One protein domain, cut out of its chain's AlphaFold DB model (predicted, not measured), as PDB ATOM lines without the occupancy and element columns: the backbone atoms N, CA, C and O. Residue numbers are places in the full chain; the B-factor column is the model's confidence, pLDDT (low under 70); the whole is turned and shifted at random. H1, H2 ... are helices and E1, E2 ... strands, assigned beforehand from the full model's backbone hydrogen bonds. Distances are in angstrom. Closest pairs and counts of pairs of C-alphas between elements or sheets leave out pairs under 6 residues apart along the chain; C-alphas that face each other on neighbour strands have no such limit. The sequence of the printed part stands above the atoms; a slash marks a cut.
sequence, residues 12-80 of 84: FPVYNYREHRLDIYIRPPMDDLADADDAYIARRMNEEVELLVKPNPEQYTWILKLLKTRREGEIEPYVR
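Overview. This is residues 12 to 80 of the 84 residues of an uncharacterized protein of Yersinia enterocolitica W22703 (UniProt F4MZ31). There is little regular structure: a flat, open layout in which the strand hairpin E1 E2 meets the end of one helix, H1, near residues 48 to 53, and residues 54 to 80 make a long tail with no named element. The 69 printed residues hold E1, E2 and H1 in that order, a mixed class with 27 residues in named elements. The sheet, E1 - E2, is antiparallel. The whole is loose, radius of gyration of the C-alphas 15.7 A, spanning 47 by 37 by 13 A.

Along the chain. E1, residues 12 to 16, begins at C-alpha (-104.380, 29.490, 49.688). E2, residues 21 to 26, is 15.8 A long. H1, residues 38 to 53, is 22.4 A long and ends at C-alpha (-101.659, 36.753, 48.356).

Arrangement. E1 and E2 form a hairpin at 154 degrees, with N 14 and O 23 within hydrogen-bond range at 2.8 A. The closest C-alphas of E1 and H1, Phe 12 and Leu 52, are 6.3 A apart. In H1 every O i to N i+4 pair is within hydrogen-bond range.

Size, cuts and confidence. The printed part has no cut. E1 to E2 is a tight link, E2 to H1 a long one. Residues 34 to 39 and 70 to 75 stand free. No printed residue is under pLDDT 70.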
ATOM      1  N   PHE A  12    -105.347  28.776  48.861       96.62
ATOM      2  CA  PHE A  12    -104.380  29.490  49.688       96.62
ATOM      3  C   PHE A  12    -104.721  29.383  51.182       96.62
ATOM      4  O   PHE A  12    -105.822  29.775  51.580       96.62
ATOM      5  N   PRO A  13    -103.809  28.859  52.016       96.81
ATOM      6  CA  PRO A  13    -103.979  28.842  53.460       96.81
ATOM      7  C   PRO A  13    -103.481  30.152  54.088       96.81
ATOM      8  O   PRO A  13    -102.424  30.662  53.719       96.81
ATOM      9  N   VAL A  14    -104.211  30.667  55.076       97.06
ATOM     10  CA  VAL A  14    -103.834  31.852  55.860       97.06
ATOM     11  C   VAL A  14    -104.011  31.543  57.337       97.06
ATOM     12  O   VAL A  14    -105.049  31.038  57.763       97.06
ATOM     13  N   TYR A  15    -103.009  31.864  58.145       97.50
ATOM     14  CA  TYR A  15    -103.123  31.769  59.591       97.50
ATOM     15  C   TYR A  15    -103.814  33.015  60.160       97.50
ATOM     16  O   TYR A  15    -103.320  34.139  60.037       97.50
ATOM     17  N   ASN A  16    -104.947  32.812  60.827       96.81
ATOM     18  CA  ASN A  16    -105.672  33.848  61.545       96.81
ATOM     19  C   ASN A  16    -105.181  33.906  62.997       96.81
ATOM     20  O   ASN A  16    -105.575  33.105  63.847       96.81
ATOM     21  N   TYR A  17    -104.325  34.886  63.289       95.19
ATOM     22  CA  TYR A  17    -103.709  35.035  64.609       95.19
ATOM     23  C   TYR A  17    -104.692  35.443  65.717       95.19
ATOM     24  O   TYR A  17    -104.374  35.264  66.890       95.19
ATOM     25  N   ARG A  18    -105.856  36.013  65.366       96.12
ATOM     26  CA  ARG A  18    -106.859  36.475  66.339       96.12
ATOM     27  C   ARG A  18    -107.706  35.323  66.857       96.12
ATOM     28  O   ARG A  18    -108.014  35.280  68.040       96.12
ATOM     29  N   GLU A  19    -108.080  34.409  65.964       97.62
ATOM     30  CA  GLU A  19    -108.900  33.240  66.300       97.62
ATOM     31  C   GLU A  19    -108.078  31.967  66.535       97.62
ATOM     32  O   GLU A  19    -108.637  30.952  66.945       97.62
ATOM     33  N   HIS A  20    -106.766  32.012  66.281       97.19
ATOM     34  CA  HIS A  20    -105.863  30.860  66.332       97.19
ATOM     35  C   HIS A  20    -106.311  29.717  65.408       97.19
ATOM     36  O   HIS A  20    -106.353  28.549  65.800       97.19
ATOM     37  N   ARG A  21    -106.666  30.062  64.166       98.00
ATOM     38  CA  ARG A  21    -107.194  29.131  63.156       98.00
ATOM     39  C   ARG A  21    -106.440  29.230  61.839       98.00
ATOM     40  O   ARG A  21    -105.769  30.223  61.568       98.00
ATOM     41  N   LEU A  22    -106.562  28.181  61.028       97.56
ATOM     42  CA  LEU A  22    -106.104  28.168  59.645       97.56
ATOM     43  C   LEU A  22    -107.315  28.346  58.725       97.56
ATOM     44  O   LEU A  22    -108.147  27.445  58.623       97.56
ATOM     45  N   ASP A  23    -107.381  29.487  58.052       97.25
ATOM     46  CA  ASP A  23    -108.401  29.772  57.053       97.25
ATOM     47  C   ASP A  23    -107.917  29.248  55.698       97.25
ATOM     48  O   ASP A  23    -106.812  29.565  55.252       97.25
ATOM     49  N   ILE A  24    -108.729  28.421  55.038       97.56
ATOM     50  CA  ILE A  24    -108.409  27.857  53.723       97.56
ATOM     51  C   ILE A  24    -109.315  28.512  52.686       97.56
ATOM     52  O   ILE A  24    -110.521  28.267  52.653       97.56
ATOM     53  N   TYR A  25    -108.722  29.323  51.816       97.06
ATOM     54  CA  TYR A  25    -109.427  29.961  50.711       97.06
ATOM     55  C   TYR A  25    -109.356  29.059  49.486       97.06
ATOM     56  O   TYR A  25    -108.267  28.750  49.011       97.06
ATOM     57  N   ILE A  26    -110.514  28.646  48.974       97.56
ATOM     58  CA  ILE A  26    -110.645  27.829  47.763       97.56
ATOM     59  C   ILE A  26    -111.398  28.655  46.726       97.56
ATOM     60  O   ILE A  26    -112.458  29.210  47.024       97.56
ATOM     61  N   ARG A  27    -110.853  28.749  45.514       96.44
ATOM     62  CA  ARG A  27    -111.485  29.465  44.399       96.44
ATOM     63  C   ARG A  27    -112.137  28.493  43.415       96.44
ATOM     64  O   ARG A  27    -111.822  27.304  43.444       96.44
ATOM     65  N   PRO A  28    -113.059  28.971  42.559       96.50
ATOM     66  CA  PRO A  28    -113.629  28.140  41.507       96.50
ATOM     67  C   PRO A  28    -112.547  27.515  40.607       96.50
ATOM     68  O   PRO A  28    -111.470  28.102  40.460       96.50
ATOM     69  N   PRO A  29    -112.826  26.352  39.992       95.88
ATOM     70  CA  PRO A  29    -111.952  25.770  38.983       95.88
ATOM     71  C   PRO A  29    -111.633  26.747  37.842       95.88
ATOM     72  O   PRO A  29    -112.481  27.531  37.417       95.88
ATOM     73  N   MET A  30    -110.407  26.680  37.331       94.44
ATOM     74  CA  MET A  30    -109.952  27.468  36.181       94.44
ATOM     75  C   MET A  30    -110.295  26.752  34.865       94.44
ATOM     76  O   MET A  30    -109.426  26.182  34.198       94.44
ATOM     77  N   ASP A  31    -111.582  26.743  34.517       92.12
ATOM     78  CA  ASP A  31    -112.103  26.026  33.341       92.12
ATOM     79  C   ASP A  31    -111.645  26.640  32.004       92.12
ATOM     80  O   ASP A  31    -111.627  25.969  30.972       92.12
ATOM     81  N   ASP A  32    -111.198  27.897  32.025       91.62
ATOM     82  CA  ASP A  32    -110.689  28.644  30.871       91.62
ATOM     83  C   ASP A  32    -109.309  28.172  30.379       91.62
ATOM     84  O   ASP A  32    -108.838  28.603  29.328       91.62
ATOM     85  N   LEU A  33    -108.648  27.267  31.108       91.31
ATOM     86  CA  LEU A  33    -107.290  26.842  30.779       91.31
ATOM     87  C   LEU A  33    -107.214  25.680  29.790       91.31
ATOM     88  O   LEU A  33    -106.136  25.470  29.238       91.31
ATOM     89  N   ALA A  34    -108.271  24.888  29.589       86.19
ATOM     90  CA  ALA A  34    -108.186  23.583  28.916       86.19
ATOM     91  C   ALA A  34    -107.448  23.630  27.561       86.19
ATOM     92  O   ALA A  34    -106.501  22.863  27.363       86.19
ATOM     93  N   ASP A  35    -107.809  24.600  26.719       88.19
ATOM     94  CA  ASP A  35    -107.309  24.763  25.346       88.19
ATOM     95  C   ASP A  35    -106.394  25.986  25.160       88.19
ATOM     96  O   ASP A  35    -106.020  26.327  24.038       88.19
ATOM     97  N   ALA A  36    -106.025  26.660  26.251       90.88
ATOM     98  CA  ALA A  36    -105.177  27.844  26.202       90.88
ATOM     99  C   ALA A  36    -103.693  27.509  25.966       90.88
ATOM    100  O   ALA A  36    -103.230  26.408  26.280       90.88
ATOM    101  N   ASP A  37    -102.940  28.487  25.455       93.88
ATOM    102  CA  ASP A  37    -101.487  28.385  25.309       93.88
ATOM    103  C   ASP A  37    -100.741  28.548  26.649       93.88
ATOM    104  O   ASP A  37    -101.286  29.026  27.650       93.88
ATOM    105  N   ASP A  38     -99.470  28.141  26.669       92.06
ATOM    106  CA  ASP A  38     -98.642  28.146  27.881       92.06
ATOM    107  C   ASP A  38     -98.456  29.553  28.472       92.06
ATOM    108  O   ASP A  38     -98.393  29.709  29.695       92.06
ATOM    109  N   ALA A  39     -98.405  30.587  27.628       94.44
ATOM    110  CA  ALA A  39     -98.218  31.964  28.075       94.44
ATOM    111  C   ALA A  39     -99.465  32.491  28.799       94.44
ATOM    112  O   ALA A  39     -99.357  33.098  29.870       94.44
ATOM    113  N   TYR A  40    -100.646  32.216  28.247       95.56
ATOM    114  CA  TYR A  40    -101.927  32.545  28.852       95.56
ATOM    115  C   TYR A  40    -102.119  31.794  30.165       95.56
ATOM    116  O   TYR A  40    -102.451  32.412  31.175       95.56
ATOM    117  N   ILE A  41    -101.839  30.486  30.188       93.88
ATOM    118  CA  ILE A  41    -101.941  29.675  31.408       93.88
ATOM    119  C   ILE A  41    -101.057  30.256  32.511       93.88
ATOM    120  O   ILE A  41    -101.538  30.494  33.619       93.88
ATOM    121  N   ALA A  42     -99.785  30.537  32.209       93.62
ATOM    122  CA  ALA A  42     -98.861  31.109  33.183       93.62
ATOM    123  C   ALA A  42     -99.356  32.464  33.713       93.62
ATOM    124  O   ALA A  42     -99.325  32.713  34.920       93.62
ATOM    125  N   ARG A  43     -99.867  33.331  32.827       95.75
ATOM    126  CA  ARG A  43    -100.444  34.623  33.213       95.75
ATOM    127  C   ARG A  43    -101.660  34.454  34.124       95.75
ATOM    128  O   ARG A  43    -101.708  35.102  35.166       95.75
ATOM    129  N   ARG A  44    -102.599  33.580  33.762       96.50
ATOM    130  CA  ARG A  44    -103.821  33.305  34.531       96.50
ATOM    131  C   ARG A  44    -103.525  32.724  35.907       96.50
ATOM    132  O   ARG A  44    -104.127  33.146  36.889       96.50
ATOM    133  N   MET A  45    -102.567  31.804  36.006       95.00
ATOM    134  CA  MET A  45    -102.126  31.271  37.299       95.00
ATOM    135  C   MET A  45    -101.531  32.371  38.190       95.00
ATOM    136  O   MET A  45    -101.837  32.419  39.379       95.00
ATOM    137  N   ASN A  46    -100.732  33.282  37.623       95.44
ATOM    138  CA  ASN A  46    -100.173  34.406  38.377       95.44
ATOM    139  C   ASN A  46    -101.256  35.367  38.889       95.44
ATOM    140  O   ASN A  46    -101.143  35.843  40.012       95.44
ATOM    141  N   GLU A  47    -102.326  35.609  38.126       97.00
ATOM    142  CA  GLU A  47    -103.460  36.426  38.594       97.00
ATOM    143  C   GLU A  47    -104.134  35.819  39.828       97.00
ATOM    144  O   GLU A  47    -104.431  36.535  40.781       97.00
ATOM    145  N   GLU A  48    -104.340  34.499  39.847       97.19
ATOM    146  CA  GLU A  48    -104.907  33.810  41.014       97.19
ATOM    147  C   GLU A  48    -103.979  33.907  42.233       97.19
ATOM    148  O   GLU A  48    -104.447  34.155  43.347       97.19
ATOM    149  N   VAL A  49    -102.662  33.780  42.029       95.56
ATOM    150  CA  VAL A  49    -101.663  33.981  43.092       95.56
ATOM    151  C   VAL A  49    -101.714  35.415  43.623       95.56
ATOM    152  O   VAL A  49    -101.810  35.608  44.832       95.56
ATOM    153  N   GLU A  50    -101.697  36.423  42.747       96.00
ATOM    154  CA  GLU A  50    -101.778  37.837  43.131       96.00
ATOM    155  C   GLU A  50    -103.054  38.128  43.933       96.00
ATOM    156  O   GLU A  50    -102.994  38.786  44.975       96.00
ATOM    157  N   LEU A  51    -104.200  37.600  43.493       97.19
ATOM    158  CA  LEU A  51    -105.483  37.751  44.182       97.19
ATOM    159  C   LEU A  51    -105.482  37.119  45.578       97.19
ATOM    160  O   LEU A  51    -106.020  37.720  46.508       97.19
ATOM    161  N   LEU A  52    -104.905  35.923  45.727       96.94
ATOM    162  CA  LEU A  52    -104.905  35.177  46.990       96.94
ATOM    163  C   LEU A  52    -103.864  35.693  47.992       96.94
ATOM    164  O   LEU A  52    -104.108  35.658  49.196       96.94
ATOM    165  N   VAL A  53    -102.734  36.212  47.510       96.31
ATOM    166  CA  VAL A  53    -101.659  36.753  48.356       96.31
ATOM    167  C   VAL A  53    -101.975  38.162  48.851       96.31
ATOM    168  O   VAL A  53    -101.680  38.491  49.999       96.31
ATOM    169  N   LYS A  54    -102.584  39.007  48.008       96.56
ATOM    170  CA  LYS A  54    -102.792  40.440  48.288       96.56
ATOM    171  C   LYS A  54    -103.457  40.763  49.638       96.56
ATOM    172  O   LYS A  54    -103.085  41.789  50.202       96.56
ATOM    173  N   PRO A  55    -104.410  39.974  50.171       96.56
ATOM    174  CA  PRO A  55    -105.007  40.262  51.474       96.56
ATOM    175  C   PRO A  55    -104.060  40.054  52.665       96.56
ATOM    176  O   PRO A  55    -104.234  40.730  53.672       96.56
ATOM    177  N   ASN A  56    -103.082  39.143  52.560       96.31
ATOM    178  CA  ASN A  56    -102.149  38.791  53.643       96.31
ATOM    179  C   ASN A  56    -100.715  38.648  53.092       96.31
ATOM    180  O   ASN A  56    -100.133  37.556  53.134       96.31
ATOM    181  N   PRO A  57    -100.137  39.715  52.508       95.50
ATOM    182  CA  PRO A  57     -98.842  39.633  51.843       95.50
ATOM    183  C   PRO A  57     -97.734  39.195  52.804       95.50
ATOM    184  O   PRO A  57     -96.824  38.486  52.397       95.50
ATOM    185  N   GLU A  58     -97.812  39.549  54.084       95.12
ATOM    186  CA  GLU A  58     -96.847  39.165  55.114       95.12
ATOM    187  C   GLU A  58     -96.742  37.649  55.346       95.12
ATOM    188  O   GLU A  58     -95.722  37.188  55.852       95.12
ATOM    189  N   GLN A  59     -97.762  36.874  54.961       95.75
ATOM    190  CA  GLN A  59     -97.771  35.414  55.112       95.75
ATOM    191  C   GLN A  59     -97.241  34.670  53.882       95.75
ATOM    192  O   GLN A  59     -97.146  33.442  53.890       95.75
ATOM    193  N   TYR A  60     -96.879  35.387  52.818       95.25
ATOM    194  CA  TYR A  60     -96.307  34.772  51.629       95.25
ATOM    195  C   TYR A  60     -94.803  34.523  51.780       95.25
ATOM    196  O   TYR A  60     -94.086  35.215  52.505       95.25
ATOM    197  N   THR A  61     -94.289  33.528  51.061       93.19
ATOM    198  CA  THR A  61     -92.890  33.085  51.152       93.19
ATOM    199  C   THR A  61     -91.935  33.995  50.368       93.19
ATOM    200  O   THR A  61     -91.247  33.543  49.451       93.19
ATOM    201  N   TRP A  62     -91.858  35.283  50.725       91.50
ATOM    202  CA  TRP A  62     -91.024  36.288  50.037       91.50
ATOM    203  C   TRP A  62     -89.516  36.036  50.105       91.50
ATOM    204  O   TRP A  62     -88.756  36.640  49.352       91.50
ATOM    205  N   ILE A  63     -89.075  35.121  50.970       92.44
ATOM    206  CA  ILE A  63     -87.689  34.643  50.996       92.44
ATOM    207  C   ILE A  63     -87.279  33.971  49.674       92.44
ATOM    208  O   ILE A  63     -86.096  33.924  49.334       92.44
ATOM    209  N   LEU A  64     -88.247  33.456  48.909       92.94
ATOM    210  CA  LEU A  64     -87.994  32.861  47.605       92.94
ATOM    211  C   LEU A  64     -87.729  33.946  46.557       92.94
ATOM    212  O   LEU A  64     -88.492  34.901  46.399       92.94
ATOM    213  N   LYS A  65     -86.674  33.755  45.759       92.06
ATOM    214  CA  LYS A  65     -86.343  34.639  44.637       92.06
ATOM    215  C   LYS A  65     -87.208  34.351  43.396       92.06
ATOM    216  O   LYS A  65     -86.692  33.944  42.358       92.06
ATOM    217  N   LEU A  66     -88.522  34.551  43.495       90.38
ATOM    218  CA  LEU A  66     -89.491  34.251  42.426       90.38
ATOM    219  C   LEU A  66     -89.223  35.012  41.117       90.38
ATOM    220  O   LEU A  66     -89.465  34.486  40.036       90.38
ATOM    221  N   LEU A  67     -88.676  36.227  41.200       90.44
ATOM    222  CA  LEU A  67     -88.415  37.089  40.040       90.44
ATOM    223  C   LEU A  67     -86.958  37.027  39.553       90.44
ATOM    224  O   LEU A  67     -86.502  37.939  38.864       90.44
ATOM    225  N   LYS A  68     -86.210  35.984  39.947       92.94
ATOM    226  CA  LYS A  68     -84.776  35.856  39.654       92.94
ATOM    227  C   LYS A  68     -84.512  35.734  38.156       92.94
ATOM    228  O   LYS A  68     -83.660  36.429  37.617       92.94
ATOM    229  N   THR A  69     -85.242  34.838  37.499       92.75
ATOM    230  CA  THR A  69     -85.124  34.617  36.059       92.75
ATOM    231  C   THR A  69     -85.707  35.815  35.327       92.75
ATOM    232  O   THR A  69     -86.890  36.122  35.474       92.75
ATOM    233  N   ARG A  70     -84.872  36.487  34.539       93.50
ATOM    234  CA  ARG A  70     -85.243  37.657  33.746       93.50
ATOM    235  C   ARG A  70     -84.991  37.410  32.266       93.50
ATOM    236  O   ARG A  70     -84.348  36.431  31.888       93.50
ATOM    237  N   ARG A  71     -85.527  38.300  31.432       92.69
ATOM    238  CA  ARG A  71     -85.182  38.335  30.010       92.69
ATOM    239  C   ARG A  71     -83.723  38.759  29.849       92.69
ATOM    240  O   ARG A  71     -83.144  39.375  30.742       92.69
ATOM    241  N   GLU A  72     -83.135  38.432  28.707       93.94
ATOM    242  CA  GLU A  72     -81.781  38.873  28.385       93.94
ATOM    243  C   GLU A  72     -81.672  40.408  28.461       93.94
ATOM    244  O   GLU A  72     -82.554  41.126  27.991       93.94
ATOM    245  N   GLY A  73     -80.616  40.904  29.110       93.25
ATOM    246  CA  GLY A  73     -80.382  42.336  29.333       93.25
ATOM    247  C   GLY A  73     -81.087  42.947  30.553       93.25
ATOM    248  O   GLY A  73     -80.768  44.073  30.930       93.25
ATOM    249  N   GLU A  74     -81.999  42.230  31.214       93.00
ATOM    250  CA  GLU A  74     -82.646  42.706  32.439       93.00
ATOM    251  C   GLU A  74     -81.879  42.280  33.701       93.00
ATOM    252  O   GLU A  74     -81.425  41.144  33.833       93.00
ATOM    253  N   ILE A  75     -81.777  43.188  34.673       93.00
ATOM    254  CA  ILE A  75     -81.124  42.920  35.962       93.00
ATOM    255  C   ILE A  75     -82.123  42.238  36.909       93.00
ATOM    256  O   ILE A  75     -83.251  42.717  37.060       93.00
ATOM    257  N   GLU A  76     -81.718  41.149  37.580       93.00
ATOM    258  CA  GLU A  76     -82.571  40.515  38.597       93.00
ATOM    259  C   GLU A  76     -82.908  41.523  39.719       93.00
ATOM    260  O   GLU A  76     -82.005  42.192  40.229       93.00
ATOM    261  N   PRO A  77     -84.178  41.645  40.148       92.44
ATOM    262  CA  PRO A  77     -84.568  42.653  41.134       92.44
ATOM    263  C   PRO A  77     -83.786  42.569  42.452       92.44
ATOM    264  O   PRO A  77     -83.467  43.584  43.049       92.44
ATOM    265  N   TYR A  78     -83.396  41.372  42.886       91.25
ATOM    266  CA  TYR A  78     -82.756  41.158  44.189       91.25
ATOM    267  C   TYR A  78     -81.320  41.694  44.316       91.25
ATOM    268  O   TYR A  78     -80.772  41.667  45.416       91.25
ATOM    269  N   VAL A  79     -80.683  42.124  43.221       91.94
ATOM    270  CA  VAL A  79     -79.341  42.751  43.246       91.94
ATOM    271  C   VAL A  79     -79.371  44.226  42.849       91.94
ATOM    272  O   VAL A  79     -78.336  44.896  42.866       91.94
ATOM    273  N   ARG A  80     -80.548  44.737  42.472       92.31
ATOM    274  CA  ARG A  80     -80.737  46.125  42.060       92.31
ATOM    275  C   ARG A  80     -80.604  47.047  43.261       92.31
ATOM    276  O   ARG A  80     -81.319  46.897  44.237       92.31
TER     277      ARG A  80